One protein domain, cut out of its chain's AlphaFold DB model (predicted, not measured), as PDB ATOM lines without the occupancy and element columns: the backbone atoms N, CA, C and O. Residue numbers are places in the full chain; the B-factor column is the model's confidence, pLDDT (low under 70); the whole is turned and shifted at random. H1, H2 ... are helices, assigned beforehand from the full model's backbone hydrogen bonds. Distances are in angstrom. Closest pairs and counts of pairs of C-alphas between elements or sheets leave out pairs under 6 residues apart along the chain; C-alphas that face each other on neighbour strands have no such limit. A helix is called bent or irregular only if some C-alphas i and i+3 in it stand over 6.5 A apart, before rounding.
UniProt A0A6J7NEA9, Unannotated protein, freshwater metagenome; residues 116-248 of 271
ATOM      1  N   PRO A 116      28.149 -10.890  -8.495       97.75
ATOM      2  CA  PRO A 116      27.038 -10.374  -7.704       97.75
ATOM      3  C   PRO A 116      27.437 -10.157  -6.239       97.75
ATOM      4  O   PRO A 116      28.408 -10.726  -5.741       97.75
ATOM      5  N   ASN A 117      26.644  -9.363  -5.516       97.56
ATOM      6  CA  ASN A 117      26.760  -9.246  -4.063       97.56
ATOM      7  C   ASN A 117      26.121 -10.467  -3.384       97.56
ATOM      8  O   ASN A 117      24.904 -10.515  -3.217       97.56
ATOM      9  N   GLU A 118      26.935 -11.443  -2.997       95.38
ATOM     10  CA  GLU A 118      26.478 -12.694  -2.380       95.38
ATOM     11  C   GLU A 118      26.840 -12.746  -0.900       95.38
ATOM     12  O   GLU A 118      27.919 -12.308  -0.499       95.38
ATOM     13  N   ALA A 119      25.961 -13.326  -0.080       97.62
ATOM     14  CA  ALA A 119      26.307 -13.697   1.289       97.62
ATOM     15  C   ALA A 119      27.380 -14.803   1.303       97.62
ATOM     16  O   ALA A 119      27.573 -15.516   0.320       97.62
ATOM     17  N   PHE A 120      28.083 -14.954   2.426       98.44
ATOM     18  CA  PHE A 120      29.044 -16.043   2.585       98.44
ATOM     19  C   PHE A 120      28.332 -17.405   2.620       98.44
ATOM     20  O   PHE A 120      27.362 -17.581   3.360       98.44
ATOM     21  N   GLU A 121      28.838 -18.367   1.847       98.00
ATOM     22  CA  GLU A 121      28.304 -19.728   1.784       98.00
ATOM     23  C   GLU A 121      28.866 -20.582   2.927       98.00
ATOM     24  O   GLU A 121      30.061 -20.887   2.969       98.00
ATOM     25  N   TRP A 122      27.994 -20.967   3.861       98.31
ATOM     26  CA  TRP A 122      28.353 -21.735   5.057       98.31
ATOM     27  C   TRP A 122      28.154 -23.248   4.900       98.31
ATOM     28  O   TRP A 122      28.540 -24.007   5.793       98.31
ATOM     29  N   THR A 123      27.527 -23.708   3.816       97.94
ATOM     30  CA  THR A 123      27.263 -25.134   3.596       97.94
ATOM     31  C   THR A 123      28.569 -25.928   3.557       97.94
ATOM     32  O   THR A 123      29.495 -25.597   2.826       97.94
ATOM     33  N   GLY A 124      28.650 -26.991   4.363       96.94
ATOM     34  CA  GLY A 124      29.836 -27.851   4.465       96.94
ATOM     35  C   GLY A 124      30.949 -27.324   5.380       96.94
ATOM     36  O   GLY A 124      31.886 -28.066   5.667       96.94
ATOM     37  N   VAL A 125      30.851 -26.088   5.884       97.75
ATOM     38  CA  VAL A 125      31.808 -25.546   6.860       97.75
ATOM     39  C   VAL A 125      31.553 -26.179   8.227       97.75
ATOM     40  O   VAL A 125      30.441 -26.118   8.753       97.75
ATOM     41  N   ALA A 126      32.592 -26.776   8.814       96.44
ATOM     42  CA  ALA A 126      32.488 -27.428  10.115       96.44
ATOM     43  C   ALA A 126      32.178 -26.419  11.237       96.44
ATOM     44  O   ALA A 126      32.752 -25.328  11.293       96.44
ATOM     45  N   ASP A 127      31.280 -26.787  12.154       97.12
ATOM     46  CA  ASP A 127      30.771 -25.871  13.183       97.12
ATOM     47  C   ASP A 127      31.864 -25.350  14.124       97.12
ATOM     48  O   ASP A 127      31.812 -24.199  14.555       97.12
ATOM     49  N   ASP A 128      32.891 -26.163  14.387       95.94
ATOM     50  CA  ASP A 128      34.002 -25.816  15.274       95.94
ATOM     51  C   ASP A 128      34.892 -24.688  14.731       95.94
ATOM     52  O   ASP A 128      35.536 -23.988  15.513       95.94
ATOM     53  N   ILE A 129      34.913 -24.482  13.410       96.62
ATOM     54  CA  ILE A 129      35.729 -23.442  12.765       96.62
ATOM     55  C   ILE A 129      34.930 -22.190  12.388       96.62
ATOM     56  O   ILE A 129      35.541 -21.171  12.064       96.62
ATOM     57  N   ARG A 130      33.589 -22.220  12.462       97.19
ATOM     58  CA  ARG A 130      32.732 -21.079  12.085       97.19
ATOM     59  C   ARG A 130      33.129 -19.755  12.757       97.19
ATOM     60  O   ARG A 130      33.185 -18.766  12.030       97.19
ATOM     61  N   PRO A 131      33.460 -19.693  14.066       96.25
ATOM     62  CA  PRO A 131      33.882 -18.437  14.693       96.25
ATOM     63  C   PRO A 131      35.150 -17.849  14.059       96.25
ATOM     64  O   PRO A 131      35.186 -16.671  13.720       96.25
ATOM     65  N   VAL A 132      36.160 -18.690  13.806       96.50
ATOM     66  CA  VAL A 132      37.426 -18.273  13.178       96.50
ATOM     67  C   VAL A 132      37.201 -17.817  11.736       96.50
ATOM     68  O   VAL A 132      37.786 -16.825  11.307       96.50
ATOM     69  N   ILE A 133      36.350 -18.520  10.984       97.75
ATOM     70  CA  ILE A 133      35.967 -18.113   9.625       97.75
ATOM     71  C   ILE A 133      35.228 -16.774   9.646       97.75
ATOM     72  O   ILE A 133      35.499 -15.941   8.787       97.75
ATOM     73  N   GLY A 134      34.361 -16.541  10.635       98.12
ATOM     74  CA  GLY A 134      33.674 -15.263  10.835       98.12
ATOM     75  C   GLY A 134      34.647 -14.095  10.999       98.12
ATOM     76  O   GLY A 134      34.543 -13.114  10.273       98.12
ATOM     77  N   GLU A 135      35.659 -14.233  11.858       97.94
ATOM     78  CA  GLU A 135      36.678 -13.188  12.049       97.94
ATOM     79  C   GLU A 135      37.502 -12.912  10.776       97.94
ATOM     80  O   GLU A 135      37.844 -11.766  10.477       97.94
ATOM     81  N   ILE A 136      37.830 -13.958  10.007       98.06
ATOM     82  CA  ILE A 136      38.526 -13.813   8.717       98.06
ATOM     83  C   ILE A 136      37.626 -13.089   7.713       98.06
ATOM     84  O   ILE A 136      38.081 -12.168   7.036       98.06
ATOM     85  N   LEU A 137      36.361 -13.504   7.626       98.25
ATOM     86  CA  LEU A 137      35.359 -12.946   6.730       98.25
ATOM     87  C   LEU A 137      35.150 -11.452   6.994       98.25
ATOM     88  O   LEU A 137      35.245 -10.661   6.062       98.25
ATOM     89  N   GLU A 138      34.954 -11.056   8.253       98.25
ATOM     90  CA  GLU A 138      34.795  -9.650   8.641       98.25
ATOM     91  C   GLU A 138      36.013  -8.800   8.252       98.25
ATOM     92  O   GLU A 138      35.876  -7.658   7.809       98.25
ATOM     93  N   ALA A 139      37.225  -9.346   8.392       97.94
ATOM     94  CA  ALA A 139      38.442  -8.659   7.975       97.94
ATOM     95  C   ALA A 139      38.562  -8.545   6.446       97.94
ATOM     96  O   ALA A 139      38.950  -7.489   5.950       97.94
ATOM     97  N   CYS A 140      38.209  -9.594   5.697       98.12
ATOM     98  CA  CYS A 140      38.163  -9.555   4.234       98.12
ATOM     99  C   CYS A 140      37.121  -8.555   3.719       98.12
ATOM    100  O   CYS A 140      37.424  -7.778   2.816       98.12
ATOM    101  N   ASP A 141      35.921  -8.550   4.301       98.19
ATOM    102  CA  ASP A 141      34.838  -7.646   3.913       98.19
ATOM    103  C   ASP A 141      35.220  -6.182   4.148       98.19
ATOM    104  O   ASP A 141      35.071  -5.360   3.249       98.19
ATOM    105  N   ARG A 142      35.805  -5.873   5.311       97.56
ATOM    106  CA  ARG A 142      36.288  -4.522   5.625       97.56
ATOM    107  C   ARG A 142      37.339  -4.032   4.632       97.56
ATOM    108  O   ARG A 142      37.232  -2.918   4.141       97.56
ATOM    109  N   VAL A 143      38.328  -4.861   4.297       96.38
ATOM    110  CA  VAL A 143      39.347  -4.493   3.296       96.38
ATOM    111  C   VAL A 143      38.731  -4.268   1.924       96.38
ATOM    112  O   VAL A 143      39.152  -3.359   1.207       96.38
ATOM    113  N   ALA A 144      37.742  -5.083   1.556       96.81
ATOM    114  CA  ALA A 144      37.041  -4.900   0.300       96.81
ATOM    115  C   ALA A 144      36.331  -3.545   0.242       96.81
ATOM    116  O   ALA A 144      36.460  -2.833  -0.749       96.81
ATOM    117  N   ASP A 145      35.637  -3.186   1.323       95.62
ATOM    118  CA  ASP A 145      34.875  -1.944   1.433       95.62
ATOM    119  C   ASP A 145      35.778  -0.698   1.534       95.62
ATOM    120  O   ASP A 145      35.394   0.375   1.073       95.62
ATOM    121  N   GLU A 146      36.971  -0.822   2.123       94.88
ATOM    122  CA  GLU A 146      37.890   0.302   2.342       94.88
ATOM    123  C   GLU A 146      38.802   0.598   1.142       94.88
ATOM    124  O   GLU A 146      39.022   1.770   0.826       94.88
ATOM    125  N   ILE A 147      39.377  -0.429   0.501       93.75
ATOM    126  CA  ILE A 147      40.459  -0.238  -0.488       93.75
ATOM    127  C   ILE A 147      40.350  -1.095  -1.759       93.75
ATOM    128  O   ILE A 147      41.195  -0.951  -2.645       93.75
ATOM    129  N   LEU A 148      39.352  -1.978  -1.872       94.75
ATOM    130  CA  LEU A 148      39.075  -2.738  -3.100       94.75
ATOM    131  C   LEU A 148      37.650  -2.434  -3.594       94.75
ATOM    132  O   LEU A 148      37.274  -1.271  -3.724       94.75
ATOM    133  N   ASP A 149      36.878  -3.467  -3.936       96.06
ATOM    134  CA  ASP A 149      35.509  -3.343  -4.415       96.06
ATOM    135  C   ASP A 149      34.642  -4.562  -4.042       96.06
ATOM    136  O   ASP A 149      35.089  -5.560  -3.461       96.06
ATOM    137  N   LEU A 150      33.365  -4.472  -4.416       98.06
ATOM    138  CA  LEU A 150      32.363  -5.512  -4.209       98.06
ATOM    139  C   LEU A 150      32.748  -6.862  -4.835       98.06
ATOM    140  O   LEU A 150      32.475  -7.905  -4.242       98.06
ATOM    141  N   GLU A 151      33.361  -6.869  -6.019       98.50
ATOM    142  CA  GLU A 151      33.711  -8.121  -6.690       98.50
ATOM    143  C   GLU A 151      34.842  -8.840  -5.952       98.50
ATOM    144  O   GLU A 151      34.788 -10.061  -5.786       98.50
ATOM    145  N   HIS A 152      35.819  -8.093  -5.424       98.50
ATOM    146  CA  HIS A 152      36.849  -8.644  -4.544       98.50
ATOM    147  C   HIS A 152      36.239  -9.240  -3.279       98.50
ATOM    148  O   HIS A 152      36.638 -10.333  -2.874       98.50
ATOM    149  N   ARG A 153      35.242  -8.571  -2.680       98.56
ATOM    150  CA  ARG A 153      34.503  -9.107  -1.528       98.56
ATOM    151  C   ARG A 153      33.887 -10.466  -1.850       98.56
ATOM    152  O   ARG A 153      34.128 -11.440  -1.137       98.56
ATOM    153  N   THR A 154      33.149 -10.557  -2.954       98.69
ATOM    154  CA  THR A 154      32.512 -11.807  -3.393       98.69
ATOM    155  C   THR A 154      33.543 -12.897  -3.697       98.69
ATOM    156  O   THR A 154      33.402 -14.028  -3.226       98.69
ATOM    157  N   ALA A 155      34.622 -12.574  -4.410       98.69
ATOM    158  CA  ALA A 155      35.682 -13.529  -4.723       98.69
ATOM    159  C   ALA A 155      36.400 -14.048  -3.461       98.69
ATOM    160  O   ALA A 155      36.626 -15.252  -3.332       98.69
ATOM    161  N   MET A 156      36.698 -13.172  -2.492       98.69
ATOM    162  CA  MET A 156      37.284 -13.560  -1.201       98.69
ATOM    163  C   MET A 156      36.360 -14.484  -0.408       98.69
ATOM    164  O   MET A 156      36.825 -15.494   0.122       98.69
ATOM    165  N   ARG A 157      35.053 -14.193  -0.374       98.75
ATOM    166  CA  ARG A 157      34.042 -15.048   0.273       98.75
ATOM    167  C   ARG A 157      34.011 -16.448  -0.339       98.75
ATOM    168  O   ARG A 157      34.102 -17.432   0.394       98.75
ATOM    169  N   ARG A 158      33.950 -16.545  -1.671       98.69
ATOM    170  CA  ARG A 158      33.946 -17.828  -2.397       98.69
ATOM    171  C   ARG A 158      35.224 -18.629  -2.145       98.69
ATOM    172  O   ARG A 158      35.146 -19.810  -1.814       98.69
ATOM    173  N   PHE A 159      36.389 -17.991  -2.243       98.62
ATOM    174  CA  PHE A 159      37.681 -18.640  -2.003       98.62
ATOM    175  C   PHE A 159      37.840 -19.136  -0.559       98.62
ATOM    176  O   PHE A 159      38.313 -20.252  -0.334       98.62
ATOM    177  N   LEU A 160      37.418 -18.333   0.422       98.50
ATOM    178  CA  LEU A 160      37.454 -18.711   1.835       98.50
ATOM    179  C   LEU A 160      36.485 -19.861   2.142       98.50
ATOM    180  O   LEU A 160      36.876 -20.794   2.839       98.50
ATOM    181  N   SER A 161      35.263 -19.827   1.601       98.56
ATOM    182  CA  SER A 161      34.286 -20.914   1.751       98.56
ATOM    183  C   SER A 161      34.832 -22.234   1.192       98.56
ATOM    184  O   SER A 161      34.885 -23.236   1.906       98.56
ATOM    185  N   ARG A 162      35.381 -22.215  -0.032       98.38
ATOM    186  CA  ARG A 162      36.054 -23.377  -0.641       98.38
ATOM    187  C   ARG A 162      37.205 -23.901   0.210       98.38
ATOM    188  O   ARG A 162      37.283 -25.105   0.431       98.38
ATOM    189  N   ALA A 163      38.064 -23.018   0.726       97.75
ATOM    190  CA  ALA A 163      39.173 -23.418   1.591       97.75
ATOM    191  C   ALA A 163      38.681 -24.067   2.896       97.75
ATOM    192  O   ALA A 163      39.237 -25.074   3.331       97.75
ATOM    193  N   ALA A 164      37.639 -23.501   3.512       97.50
ATOM    194  CA  ALA A 164      37.055 -23.995   4.757       97.50
ATOM    195  C   ALA A 164      36.415 -25.380   4.602       97.50
ATOM    196  O   ALA A 164      36.505 -26.188   5.525       97.50
ATOM    197  N   VAL A 165      35.804 -25.659   3.446       98.06
ATOM    198  CA  VAL A 165      35.241 -26.976   3.113       98.06
ATOM    199  C   VAL A 165      36.337 -27.967   2.708       98.06
ATOM    200  O   VAL A 165      36.318 -29.113   3.155       98.06
ATOM    201  N   GLY A 166      37.291 -27.539   1.878       97.19
ATOM    202  CA  GLY A 166      38.329 -28.399   1.306       97.19
ATOM    203  C   GLY A 166      39.347 -28.904   2.329       97.19
ATOM    204  O   GLY A 166      39.743 -30.067   2.274       97.19
ATOM    205  N   ASP A 167      39.745 -28.061   3.286       95.81
ATOM    206  CA  ASP A 167      40.608 -28.467   4.398       95.81
ATOM    207  C   ASP A 167      40.298 -27.669   5.683       95.81
ATOM    208  O   ASP A 167      40.949 -26.661   5.998       95.81
ATOM    209  N   PRO A 168      39.329 -28.141   6.492       95.50
ATOM    210  CA  PRO A 168      38.973 -27.495   7.751       95.50
ATOM    211  C   PRO A 168      40.133 -27.429   8.761       95.50
ATOM    212  O   PRO A 168      40.105 -26.611   9.682       95.50
ATOM    213  N   ALA A 169      41.159 -28.286   8.639       94.44
ATOM    214  CA  ALA A 169      42.254 -28.340   9.605       94.44
ATOM    215  C   ALA A 169      43.123 -27.071   9.589       94.44
ATOM    216  O   ALA A 169      43.681 -26.720  10.629       94.44
ATOM    217  N   ILE A 170      43.166 -26.332   8.473       93.12
ATOM    218  CA  ILE A 170      43.889 -25.050   8.328       93.12
ATOM    219  C   ILE A 170      43.438 -24.010   9.368       93.12
ATOM    220  O   ILE A 170      44.220 -23.144   9.796       93.12
ATOM    221  N   PHE A 171      42.171 -24.095   9.771       94.50
ATOM    222  CA  PHE A 171      41.505 -23.144  10.658       94.50
ATOM    223  C   PHE A 171      41.477 -23.607  12.120       94.50
ATOM    224  O   PHE A 171      41.094 -22.842  13.005       94.50
ATOM    225  N   ARG A 172      41.940 -24.829  12.411       91.69
ATOM    226  CA  ARG A 172      42.011 -25.378  13.773       91.69
ATOM    227  C   ARG A 172      43.359 -25.050  14.424       91.69
ATOM    228  O   ARG A 172      44.388 -25.175  13.780       91.69
ATOM    229  N   ARG A 173      43.340 -24.690  15.721       72.88
ATOM    230  CA  ARG A 173      44.487 -24.387  16.626       72.88
ATOM    231  C   ARG A 173      45.594 -23.479  16.038       72.88
ATOM    232  O   ARG A 173      46.328 -23.858  15.140       72.88
ATOM    233  N   LYS A 174      45.839 -22.320  16.670       68.44
ATOM    234  CA  LYS A 174      46.872 -21.324  16.278       68.44
ATOM    235  C   LYS A 174      46.653 -20.660  14.906       68.44
ATOM    236  O   LYS A 174      47.571 -20.028  14.382       68.44
ATOM    237  N   ALA A 175      45.457 -20.756  14.327       70.62
ATOM    238  CA  ALA A 175      45.094 -19.918  13.192       70.62
ATOM    239  C   ALA A 175      45.023 -18.457  13.661       70.62
ATOM    240  O   ALA A 175      44.333 -18.155  14.626       70.62
ATOM    241  N   SER A 176      45.770 -17.565  13.009       88.19
ATOM    242  CA  SER A 176      45.605 -16.118  13.173       88.19
ATOM    243  C   SER A 176      44.575 -15.657  12.141       88.19
ATOM    244  O   SER A 176      44.880 -15.738  10.946       88.19
ATOM    245  N   PRO A 177      43.387 -15.188  12.565       92.25
ATOM    246  CA  PRO A 177      42.352 -14.718  11.649       92.25
ATOM    247  C   PRO A 177      42.852 -13.581  10.756       92.25
ATOM    248  O   PRO A 177      42.721 -13.644   9.540       92.25
ATOM    249  N   GLN A 178      43.578 -12.616  11.324       92.81
ATOM    250  CA  GLN A 178      44.144 -11.486  10.579       92.81
ATOM    251  C   GLN A 178      45.116 -11.944   9.484       92.81
ATOM    252  O   GLN A 178      45.018 -11.505   8.340       92.81
ATOM    253  N   ARG A 179      46.030 -12.879   9.787       92.81
ATOM    254  CA  ARG A 179      46.934 -13.435   8.763       92.81
ATOM    255  C   ARG A 179      46.208 -14.314   7.745       92.81
ATOM    256  O   ARG A 179      46.650 -14.392   6.604       92.81
ATOM    257  N   GLY A 180      45.126 -14.982   8.148       95.12
ATOM    258  CA  GLY A 180      44.236 -15.700   7.237       95.12
ATOM    259  C   GLY A 180      43.582 -14.752   6.234       95.12
ATOM    260  O   GLY A 180      43.700 -14.974   5.033       95.12
ATOM    261  N   ALA A 181      42.999 -13.656   6.719       97.44
ATOM    262  CA  ALA A 181      42.383 -12.627   5.886       97.44
ATOM    263  C   ALA A 181      43.399 -11.984   4.934       97.44
ATOM    264  O   ALA A 181      43.132 -11.851   3.745       97.44
ATOM    265  N   ALA A 182      44.606 -11.685   5.425       96.81
ATOM    266  CA  ALA A 182      45.696 -11.163   4.603       96.81
ATOM    267  C   ALA A 182      46.124 -12.117   3.488       96.81
ATOM    268  O   ALA A 182      46.359 -11.676   2.365       96.81
ATOM    269  N   ALA A 183      46.177 -13.421   3.762       96.62
ATOM    270  CA  ALA A 183      46.459 -14.415   2.735       96.62
ATOM    271  C   ALA A 183      45.331 -14.497   1.688       96.62
ATOM    272  O   ALA A 183      45.625 -14.497   0.496       96.62
ATOM    273  N   VAL A 184      44.062 -14.515   2.113       98.19
ATOM    274  CA  VAL A 184      42.892 -14.536   1.212       98.19
ATOM    275  C   VAL A 184      42.861 -13.295   0.317       98.19
ATOM    276  O   VAL A 184      42.807 -13.423  -0.906       98.19
ATOM    277  N   ALA A 185      42.959 -12.104   0.912       97.69
ATOM    278  CA  ALA A 185      42.945 -10.839   0.185       97.69
ATOM    279  C   ALA A 185      44.108 -10.745  -0.806       97.69
ATOM    280  O   ALA A 185      43.911 -10.366  -1.958       97.69
ATOM    281  N   TRP A 186      45.311 -11.154  -0.393       95.69
ATOM    282  CA  TRP A 186      46.478 -11.169  -1.267       95.69
ATOM    283  C   TRP A 186      46.306 -12.111  -2.463       95.69
ATOM    284  O   TRP A 186      46.589 -11.703  -3.589       95.69
ATOM    285  N   VAL A 187      45.818 -13.340  -2.251       96.19
ATOM    286  CA  VAL A 187      45.573 -14.297  -3.344       96.19
ATOM    287  C   VAL A 187      44.586 -13.719  -4.356       96.19
ATOM    288  O   VAL A 187      44.894 -13.670  -5.546       96.19
ATOM    289  N   ILE A 188      43.433 -13.231  -3.893       97.56
ATOM    290  CA  ILE A 188      42.388 -12.706  -4.780       97.56
ATOM    291  C   ILE A 188      42.846 -11.443  -5.505       97.56
ATOM    292  O   ILE A 188      42.681 -11.348  -6.721       97.56
ATOM    293  N   ALA A 189      43.473 -10.499  -4.807       94.50
ATOM    294  CA  ALA A 189      43.938  -9.265  -5.429       94.50
ATOM    295  C   ALA A 189      45.051  -9.525  -6.463       94.50
ATOM    296  O   ALA A 189      45.101  -8.855  -7.495       94.50
ATOM    297  N   ARG A 190      45.921 -10.520  -6.230       91.75
ATOM    298  CA  ARG A 190      46.941 -10.942  -7.206       91.75
ATOM    299  C   ARG A 190      46.341 -11.665  -8.405       91.75
ATOM    300  O   ARG A 190      46.793 -11.420  -9.515       91.75
ATOM    301  N   ALA A 191      45.346 -12.528  -8.206       93.19
ATOM    302  CA  ALA A 191      44.663 -13.212  -9.308       93.19
ATOM    303  C   ALA A 191      43.940 -12.235 -10.247       93.19
ATOM    304  O   ALA A 191      43.794 -12.491 -11.442       93.19
ATOM    305  N   ASN A 192      43.531 -11.092  -9.697       93.25
ATOM    306  CA  ASN A 192      42.813 -10.034 -10.392       93.25
ATOM    307  C   ASN A 192      43.694  -8.860 -10.831       93.25
ATOM    308  O   ASN A 192      43.160  -7.810 -11.184       93.25
ATOM    309  N   ASP A 193      45.023  -9.008 -10.776       90.00
ATOM    310  CA  ASP A 193      46.015  -7.973 -11.112       90.00
ATOM    311  C   ASP A 193      45.759  -6.604 -10.452       90.00
ATOM    312  O   ASP A 193      46.212  -5.564 -10.927       90.00
ATOM    313  N   THR A 194      45.050  -6.598  -9.323       89.81
ATOM    314  CA  THR A 194      44.668  -5.381  -8.596       89.81
ATOM    315  C   THR A 194      45.751  -4.956  -7.605       89.81
ATOM    316  O   THR A 194      45.713  -3.842  -7.100       89.81
ATOM    317  N   VAL A 195      46.746  -5.814  -7.341       85.44
ATOM    318  CA  VAL A 195      47.934  -5.459  -6.548       85.44
ATOM    319  C   VAL A 195      49.239  -5.989  -7.130       85.44
ATOM    320  O   VAL A 195      49.336  -7.105  -7.648       85.44
ATOM    321  N   GLY A 196      50.305  -5.206  -6.956       67.88
ATOM    322  CA  GLY A 196      51.681  -5.620  -7.258       67.88
ATOM    323  C   GLY A 196      52.003  -5.789  -8.746       67.88
ATOM    324  O   GLY A 196      53.018  -6.405  -9.072       67.88
ATOM    325  N   GLY A 197      51.147  -5.297  -9.641       66.06
ATOM    326  CA  GLY A 197      51.531  -4.964 -11.011       66.06
ATOM    327  C   GLY A 197      52.126  -3.555 -11.056       66.06
ATOM    328  O   GLY A 197      51.753  -2.716 -10.242       66.06
ATOM    329  N   TYR A 198      53.024  -3.279 -12.006       56.78
ATOM    330  CA  TYR A 198      53.621  -1.942 -12.181       56.78
ATOM    331  C   TYR A 198      52.563  -0.837 -12.371       56.78
ATOM    332  O   TYR A 198      52.744   0.287 -11.922       56.78
ATOM    333  N   TRP A 199      51.437  -1.191 -12.990       62.00
ATOM    334  CA  TRP A 199      50.309  -0.302 -13.283       62.00
ATOM    335  C   TRP A 199      49.267  -0.227 -12.158       62.00
ATOM    336  O   TRP A 199      48.290   0.508 -12.274       62.00
ATOM    337  N   SER A 200      49.437  -1.007 -11.085       68.50
ATOM    338  CA  SER A 200      48.512  -1.007  -9.955       68.50
ATOM    339  C   SER A 200      48.794   0.180  -9.040       68.50
ATOM    340  O   SER A 200      49.902   0.311  -8.525       68.50
ATOM    341  N   GLY A 201      47.774   0.998  -8.771       73.50
ATOM    342  CA  GLY A 201      47.852   2.055  -7.756       73.50
ATOM    343  C   GLY A 201      47.949   1.525  -6.319       73.50
ATOM    344  O   GLY A 201      48.345   2.268  -5.430       73.50
ATOM    345  N   LEU A 202      47.619   0.247  -6.095       84.38
ATOM    346  CA  LEU A 202      47.686  -0.412  -4.792       84.38
ATOM    347  C   LEU A 202      48.857  -1.403  -4.748       84.38
ATOM    348  O   LEU A 202      48.956  -2.322  -5.576       84.38
ATOM    349  N   THR A 203      49.760  -1.239  -3.780       89.00
ATOM    350  CA  THR A 203      50.875  -2.173  -3.592       89.00
ATOM    351  C   THR A 203      50.474  -3.352  -2.702       89.00
ATOM    352  O   THR A 203      49.526  -3.287  -1.919       89.00
ATOM    353  N   VAL A 204      51.231  -4.453  -2.782       88.25
ATOM    354  CA  VAL A 204      51.072  -5.577  -1.839       88.25
ATOM    355  C   VAL A 204      51.316  -5.114  -0.401       88.25
ATOM    356  O   VAL A 204      50.649  -5.589   0.511       88.25
ATOM    357  N   GLN A 205      52.249  -4.185  -0.190       89.19
ATOM    358  CA  GLN A 205      52.548  -3.668   1.139       89.19
ATOM    359  C   GLN A 205      51.362  -2.891   1.721       89.19
ATOM    360  O   GLN A 205      51.024  -3.118   2.879       89.19
ATOM    361  N   ASP A 206      50.705  -2.049   0.922       91.00
ATOM    362  CA  ASP A 206      49.538  -1.272   1.361       91.00
ATOM    363  C   ASP A 206      48.352  -2.184   1.693       91.00
ATOM    364  O   ASP A 206      47.733  -2.043   2.749       91.00
ATOM    365  N   LEU A 207      48.095  -3.187   0.843       93.69
ATOM    366  CA  LEU A 207      47.062  -4.194   1.093       93.69
ATOM    367  C   LEU A 207      47.295  -4.910   2.430       93.69
ATOM    368  O   LEU A 207      46.384  -5.015   3.246       93.69
ATOM    369  N   LEU A 208      48.512  -5.397   2.683       93.75
ATOM    370  CA  LEU A 208      48.814  -6.114   3.925       93.75
ATOM    371  C   LEU A 208      48.800  -5.187   5.149       93.75
ATOM    372  O   LEU A 208      48.323  -5.588   6.214       93.75
ATOM    373  N   ALA A 209      49.250  -3.940   4.989       92.88
ATOM    374  CA  ALA A 209      49.215  -2.930   6.038       92.88
ATOM    375  C   ALA A 209      47.778  -2.592   6.469       92.88
ATOM    376  O   ALA A 209      47.542  -2.455   7.669       92.88
ATOM    377  N   SER A 210      46.810  -2.558   5.541       92.75
ATOM    378  CA  SER A 210      45.380  -2.369   5.869       92.75
ATOM    379  C   SER A 210      44.824  -3.461   6.800       92.75
ATOM    380  O   SER A 210      43.918  -3.226   7.597       92.75
ATOM    381  N   LEU A 211      45.434  -4.649   6.774       93.50
ATOM    382  CA  LEU A 211      45.101  -5.789   7.636       93.50
ATOM    383  C   LEU A 211      45.967  -5.864   8.898       93.50
ATOM    384  O   LEU A 211      45.863  -6.827   9.662       93.50
ATOM    385  N   GLY A 212      46.839  -4.879   9.121       93.06
ATOM    386  CA  GLY A 212      47.794  -4.870  10.226       93.06
ATOM    387  C   GLY A 212      48.862  -5.963  10.118       93.06
ATOM    388  O   GLY A 212      49.439  -6.363  11.132       93.06
ATOM    389  N   VAL A 213      49.122  -6.483   8.914       93.62
ATOM    390  CA  VAL A 213      50.100  -7.549   8.674       93.62
ATOM    391  C   VAL A 213      51.338  -6.980   7.992       93.62
ATOM    392  O   VAL A 213      51.261  -6.309   6.969       93.62
ATOM    393  N   SER A 214      52.507  -7.302   8.541       88.88
ATOM    394  CA  SER A 214      53.801  -7.032   7.921       88.88
ATOM    395  C   SER A 214      54.468  -8.322   7.435       88.88
ATOM    396  O   SER A 214      54.272  -9.405   8.000       88.88
ATOM    397  N   GLY A 215      55.286  -8.193   6.389       82.25
ATOM    398  CA  GLY A 215      56.039  -9.299   5.798       82.25
ATOM    399  C   GLY A 215      55.242 -10.132   4.791       82.25
ATOM    400  O   GLY A 215      54.150  -9.766   4.368       82.25
ATOM    401  N   SER A 216      55.824 -11.256   4.370       84.00
ATOM    402  CA  SER A 216      55.209 -12.135   3.370       84.00
ATOM    403  C   SER A 216      54.065 -12.965   3.958       84.00
ATOM    404  O   SER A 216      54.187 -13.529   5.047       84.00
ATOM    405  N   VAL A 217      52.982 -13.112   3.189       87.69
ATOM    406  CA  VAL A 217      51.856 -14.017   3.482       87.69
ATOM    407  C   VAL A 217      51.842 -15.267   2.598       87.69
ATOM    408  O   VAL A 217      50.940 -16.090   2.733       87.69
ATOM    409  N   SER A 218      52.847 -15.462   1.734       83.19
ATOM    410  CA  SER A 218      52.888 -16.577   0.772       83.19
ATOM    411  C   SER A 218      52.786 -17.948   1.448       83.19
ATOM    412  O   SER A 218      51.930 -18.750   1.087       83.19
ATOM    413  N   GLN A 219      53.566 -18.179   2.506       84.75
ATOM    414  CA  GLN A 219      53.527 -19.423   3.285       84.75
ATOM    415  C   GLN A 219      52.157 -19.670   3.931       84.75
ATOM    416  O   GLN A 219      51.748 -20.815   4.106       84.75
ATOM    417  N   ARG A 220      51.432 -18.600   4.291       89.38
ATOM    418  CA  ARG A 220      50.079 -18.711   4.850       89.38
ATOM    419  C   ARG A 220      49.030 -18.954   3.763       89.38
ATOM    420  O   ARG A 220      48.020 -19.586   4.053       89.38
ATOM    421  N   ALA A 221      49.277 -18.489   2.542       91.44
ATOM    422  CA  ALA A 221      48.419 -18.708   1.385       91.44
ATOM    423  C   ALA A 221      48.534 -20.129   0.813       91.44
ATOM    424  O   ALA A 221      47.540 -20.652   0.319       91.44
ATOM    425  N   GLU A 222      49.699 -20.781   0.906       93.06
ATOM    426  CA  GLU A 222      49.912 -22.111   0.314       93.06
ATOM    427  C   GLU A 222      48.867 -23.171   0.720       93.06
ATOM    428  O   GLU A 222      48.333 -23.826  -0.176       93.06
ATOM    429  N   PRO A 223      48.519 -23.372   2.010       94.06
ATOM    430  CA  PRO A 223      47.487 -24.344   2.375       94.06
ATOM    431  C   PRO A 223      46.103 -23.965   1.838       94.06
ATOM    432  O   PRO A 223      45.359 -24.842   1.415       94.06
ATOM    433  N   LEU A 224      45.774 -22.668   1.796       95.69
ATOM    434  CA  LEU A 224      44.491 -22.177   1.276       95.69
ATOM    435  C   LEU A 224      44.362 -22.421  -0.234       95.69
ATOM    436  O   LEU A 224      43.295 -22.806  -0.707       95.69
ATOM    437  N   LEU A 225      45.456 -22.229  -0.978       95.31
ATOM    438  CA  LEU A 225      45.542 -22.537  -2.407       95.31
ATOM    439  C   LEU A 225      45.338 -24.036  -2.652       95.31
ATOM    440  O   LEU A 225      44.477 -24.406  -3.446       95.31
ATOM    441  N   ARG A 226      46.044 -24.898  -1.904       94.88
ATOM    442  CA  ARG A 226      45.881 -26.359  -2.011       94.88
ATOM    443  C   ARG A 226      44.452 -26.803  -1.690       94.88
ATOM    444  O   ARG A 226      43.906 -27.626  -2.415       94.88
ATOM    445  N   ALA A 227      43.826 -26.222  -0.665       96.12
ATOM    446  CA  ALA A 227      42.429 -26.492  -0.316       96.12
ATOM    447  C   ALA A 227      41.431 -26.059  -1.410       96.12
ATOM    448  O   ALA A 227      40.330 -26.594  -1.482       96.12
ATOM    449  N   ASN A 228      41.826 -25.130  -2.286       96.19
ATOM    450  CA  ASN A 228      41.077 -24.724  -3.479       96.19
ATOM    451  C   ASN A 228      41.473 -25.514  -4.745       96.19
ATOM    452  O   ASN A 228      41.052 -25.155  -5.840       96.19
ATOM    453  N   GLY A 229      42.287 -26.568  -4.626       93.12
ATOM    454  CA  GLY A 229      42.755 -27.359  -5.769       93.12
ATOM    455  C   GLY A 229      43.848 -26.683  -6.607       93.12
ATOM    456  O   GLY A 229      44.153 -27.152  -7.701       93.12
ATOM    457  N   VAL A 230      44.454 -25.601  -6.108       92.06
ATOM    458  CA  VAL A 230      45.514 -24.859  -6.799       92.06
ATOM    459  C   VAL A 230      46.885 -25.349  -6.334       92.06
ATOM    460  O   VAL A 230      47.165 -25.377  -5.133       92.06
ATOM    461  N   ASP A 231      47.763 -25.697  -7.278       85.06
ATOM    462  CA  ASP A 231      49.163 -26.048  -7.003       85.06
ATOM    463  C   ASP A 231      50.013 -24.773  -6.813       85.06
ATOM    464  O   ASP A 231      50.260 -24.058  -7.790       85.06
ATOM    465  N   PRO A 232      50.513 -24.473  -5.594       81.00
ATOM    466  CA  PRO A 232      51.250 -23.239  -5.335       81.00
ATOM    467  C   PRO A 232      52.558 -23.110  -6.125       81.00
ATOM    468  O   PRO A 232      53.032 -21.995  -6.344       81.00
ATOM    469  N   TYR A 233      53.148 -24.226  -6.565       72.88
ATOM    470  CA  TYR A 233      54.424 -24.227  -7.290       72.88
ATOM    471  C   TYR A 233      54.272 -23.892  -8.778       72.88
ATOM    472  O   TYR A 233      55.267 -23.613  -9.444       72.88
ATOM    473  N   ARG A 234      53.035 -23.862  -9.290       68.31
ATOM    474  CA  ARG A 234      52.719 -23.482 -10.676       68.31
ATOM    475  C   ARG A 234      52.360 -22.003 -10.843       68.31
ATOM    476  O   ARG A 234      52.096 -21.561 -11.953       68.31
ATOM    477  N   LEU A 235      52.390 -21.218  -9.765       63.41
ATOM    478  CA  LEU A 235      51.959 -19.811  -9.746       63.41
ATOM    479  C   LEU A 235      53.092 -18.814 -10.045       63.41
ATOM    480  O   LEU A 235      53.000 -17.629  -9.709       63.41
ATOM    481  N   TYR A 236      54.201 -19.274 -10.632       55.03
ATOM    482  CA  TYR A 236      55.327 -18.396 -10.938       55.03
ATOM    483  C   TYR A 236      54.934 -17.416 -12.056       55.03
ATOM    484  O   TYR A 236      54.539 -17.818 -13.144       55.03
ATOM    485  N   GLY A 237      55.011 -16.112 -11.777       62.25
ATOM    486  CA  GLY A 237      54.689 -15.039 -12.728       62.25
ATOM    487  C   GLY A 237      53.231 -14.557 -12.719       62.25
ATOM    488  O   GLY A 237      53.012 -13.356 -12.855       62.25
ATOM    489  N   SER A 238      52.240 -15.427 -12.484       72.56
ATOM    490  CA  SER A 238      50.819 -15.031 -12.389       72.56
ATOM    491  C   SER A 238      50.017 -15.931 -11.440       72.56
ATOM    492  O   SER A 238      50.250 -17.134 -11.351       72.56
ATOM    493  N   MET A 239      49.069 -15.338 -10.707       85.94
ATOM    494  CA  MET A 239      48.221 -16.047  -9.742       85.94
ATOM    495  C   MET A 239      46.995 -16.635 -10.459       85.94
ATOM    496  O   MET A 239      45.942 -16.006 -10.526       85.94
ATOM    497  N   LYS A 240      47.140 -17.833 -11.030       90.25
ATOM    498  CA  LYS A 240      46.061 -18.528 -11.747       90.25
ATOM    499  C   LYS A 240      45.311 -19.466 -10.812       90.25
ATOM    500  O   LYS A 240      45.876 -20.441 -10.326       90.25
ATOM    501  N   LEU A 241      44.041 -19.166 -10.557       94.38
ATOM    502  CA  LEU A 241      43.218 -19.941  -9.622       94.38
ATOM    503  C   LEU A 241      42.411 -21.057 -10.296       94.38
ATOM    504  O   LEU A 241      41.765 -21.825  -9.593       94.38
ATOM    505  N   GLY A 242      42.419 -21.142 -11.633       94.00
ATOM    506  CA  GLY A 242      41.658 -22.154 -12.372       94.00
ATOM    507  C   GLY A 242      40.143 -22.027 -12.214       94.00
ATOM    508  O   GLY A 242      39.430 -23.012 -12.371       94.00
ATOM    509  N   ALA A 243      39.649 -20.837 -11.866       96.06
ATOM    510  CA  ALA A 243      38.244 -20.605 -11.568       96.06
ATOM    511  C   ALA A 243      37.835 -19.180 -11.964       96.06
ATOM    512  O   ALA A 243      38.173 -18.206 -11.287       96.06
ATOM    513  N   SER A 244      37.076 -19.059 -13.057       96.69
ATOM    514  CA  SER A 244      36.598 -17.768 -13.580       96.69
ATOM    515  C   SER A 244      35.708 -16.991 -12.609       96.69
ATOM    516  O   SER A 244      35.596 -15.768 -12.703       96.69
ATOM    517  N   ASP A 245      35.082 -17.687 -11.667       97.25
ATOM    518  CA  ASP A 245      34.136 -17.138 -10.707       97.25
ATOM    519  C   ASP A 245      34.810 -16.546  -9.450       97.25
ATOM    520  O   ASP A 245      34.126 -16.010  -8.576       97.25
ATOM    521  N   LEU A 246      36.145 -16.607  -9.388       98.06
ATOM    522  CA  LEU A 246      36.998 -15.863  -8.450       98.06
ATOM    523  C   LEU A 246      37.636 -14.620  -9.091       98.06
ATOM    524  O   LEU A 246      38.372 -13.882  -8.430       98.06
ATOM    525  N   LEU A 247      37.390 -14.403 -10.384       97.94
ATOM    526  CA  LEU A 247      37.915 -13.260 -11.119       97.94
ATOM    527  C   LEU A 247      36.898 -12.109 -11.112       97.94
ATOM    528  O   LEU A 247      35.695 -12.340 -11.046       97.94
ATOM    529  N   THR A 248      37.350 -10.866 -11.189       97.81
ATOM    530  CA  THR A 248      36.489  -9.691 -11.367       97.81
ATOM    531  C   THR A 248      36.070  -9.548 -12.828       97.81
ATOM    532  O   THR A 248      36.716 -10.101 -13.726       97.81
TER     533      THR A 248
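What this domain is: This is residues 116 to 248 of the 271 residues of the protein "Unannotated protein" of freshwater metagenome (UniProt A0A6J7NEA9). Two long helices, H1 and H2, lie side by side as a helical hairpin, and H4 crosses them through the middle of the domain. The shorter H5 and H6 pack on H4, the small H3 packs on H1 near that helix's first residues, and residues 228 to 248 have no named element. The printed part has 133 residues with six named helices, H1 to H6 in order along the chain, and no named strand; its class is all helix. It is compact, with a radius of gyration of the C-alphas of 13.4 A, and rounded, spanning 42 by 31 by 31 A.

Where its parts are: H1, residues 127 to 147, is the longest helix, 30.6 A from C-alpha 127 at (30.771, -25.871, 13.183) to C-alpha 147. It has a kink of 30 degrees near residue 134 and is irregular: C-alphas 128 and 131 are 7.4 A apart. H2, residues 150 to 166, measures 24.3 A. H4, residues 177 to 191, measures 21.1 A and begins at C-alpha 177, (42.352, -14.718, 11.649). H3 is residues 168 to 171, and H5 is residues 204 to 210. H6, residues 218 to 227, is 14.5 A long and ends at C-alpha 227, (42.429, -26.492, -0.316); it is irregular, but only just, with C-alphas 220 and 223 6.7 A apart.

How they stand to each other: H1 and H2 form a hairpin at a shallow tilt of 21 degrees, opposite ways; their closest C-alphas, of Ala 144 and Arg 153, are 5.2 A apart. H4, the hub, touches four helices. It touches H1 at a steep tilt of 54 degrees, the same way, closest at the C-alphas of Ile 136 and Pro 177, 4.9 A. With residues 184 to 189 alone it touches H2, closest at the C-alphas of Met 156 and Val 184, 6.2 A. H6 is about perpendicular to H4, at 78 degrees, and touches it closest at the C-alphas of Ala 183 and Ala 221, 4.9 A. H4 and H5 form a hairpin at 37 degrees, only just a steep tilt; H4 touches H5 with residues 182 to 186 alone, closest at the C-alphas of Ala 182 and Leu 208, 6.0 A. H3 touches residues 129 to 133 of H1 alone, closest at the C-alphas of Ile 129 and Phe 171, 6.2 A. H5 and H6 are apart. Each O i to N i+4 pair is within hydrogen-bond range in H2, H4 and H5, against 15 of 17 in H1 and 4 of 6 in H6; H3 is too short for such a pair.

The domain as a whole: The two C-alphas farthest apart, of Asp 127 and Tyr 198, are 41.7 A apart. The printed part has no cut. The link from H4 to H5, 12 residues, is long. Mean pLDDT of the printed part is 91.5; it is under 70 at residue 174, residues 196 to 200 and residues 234 to 237.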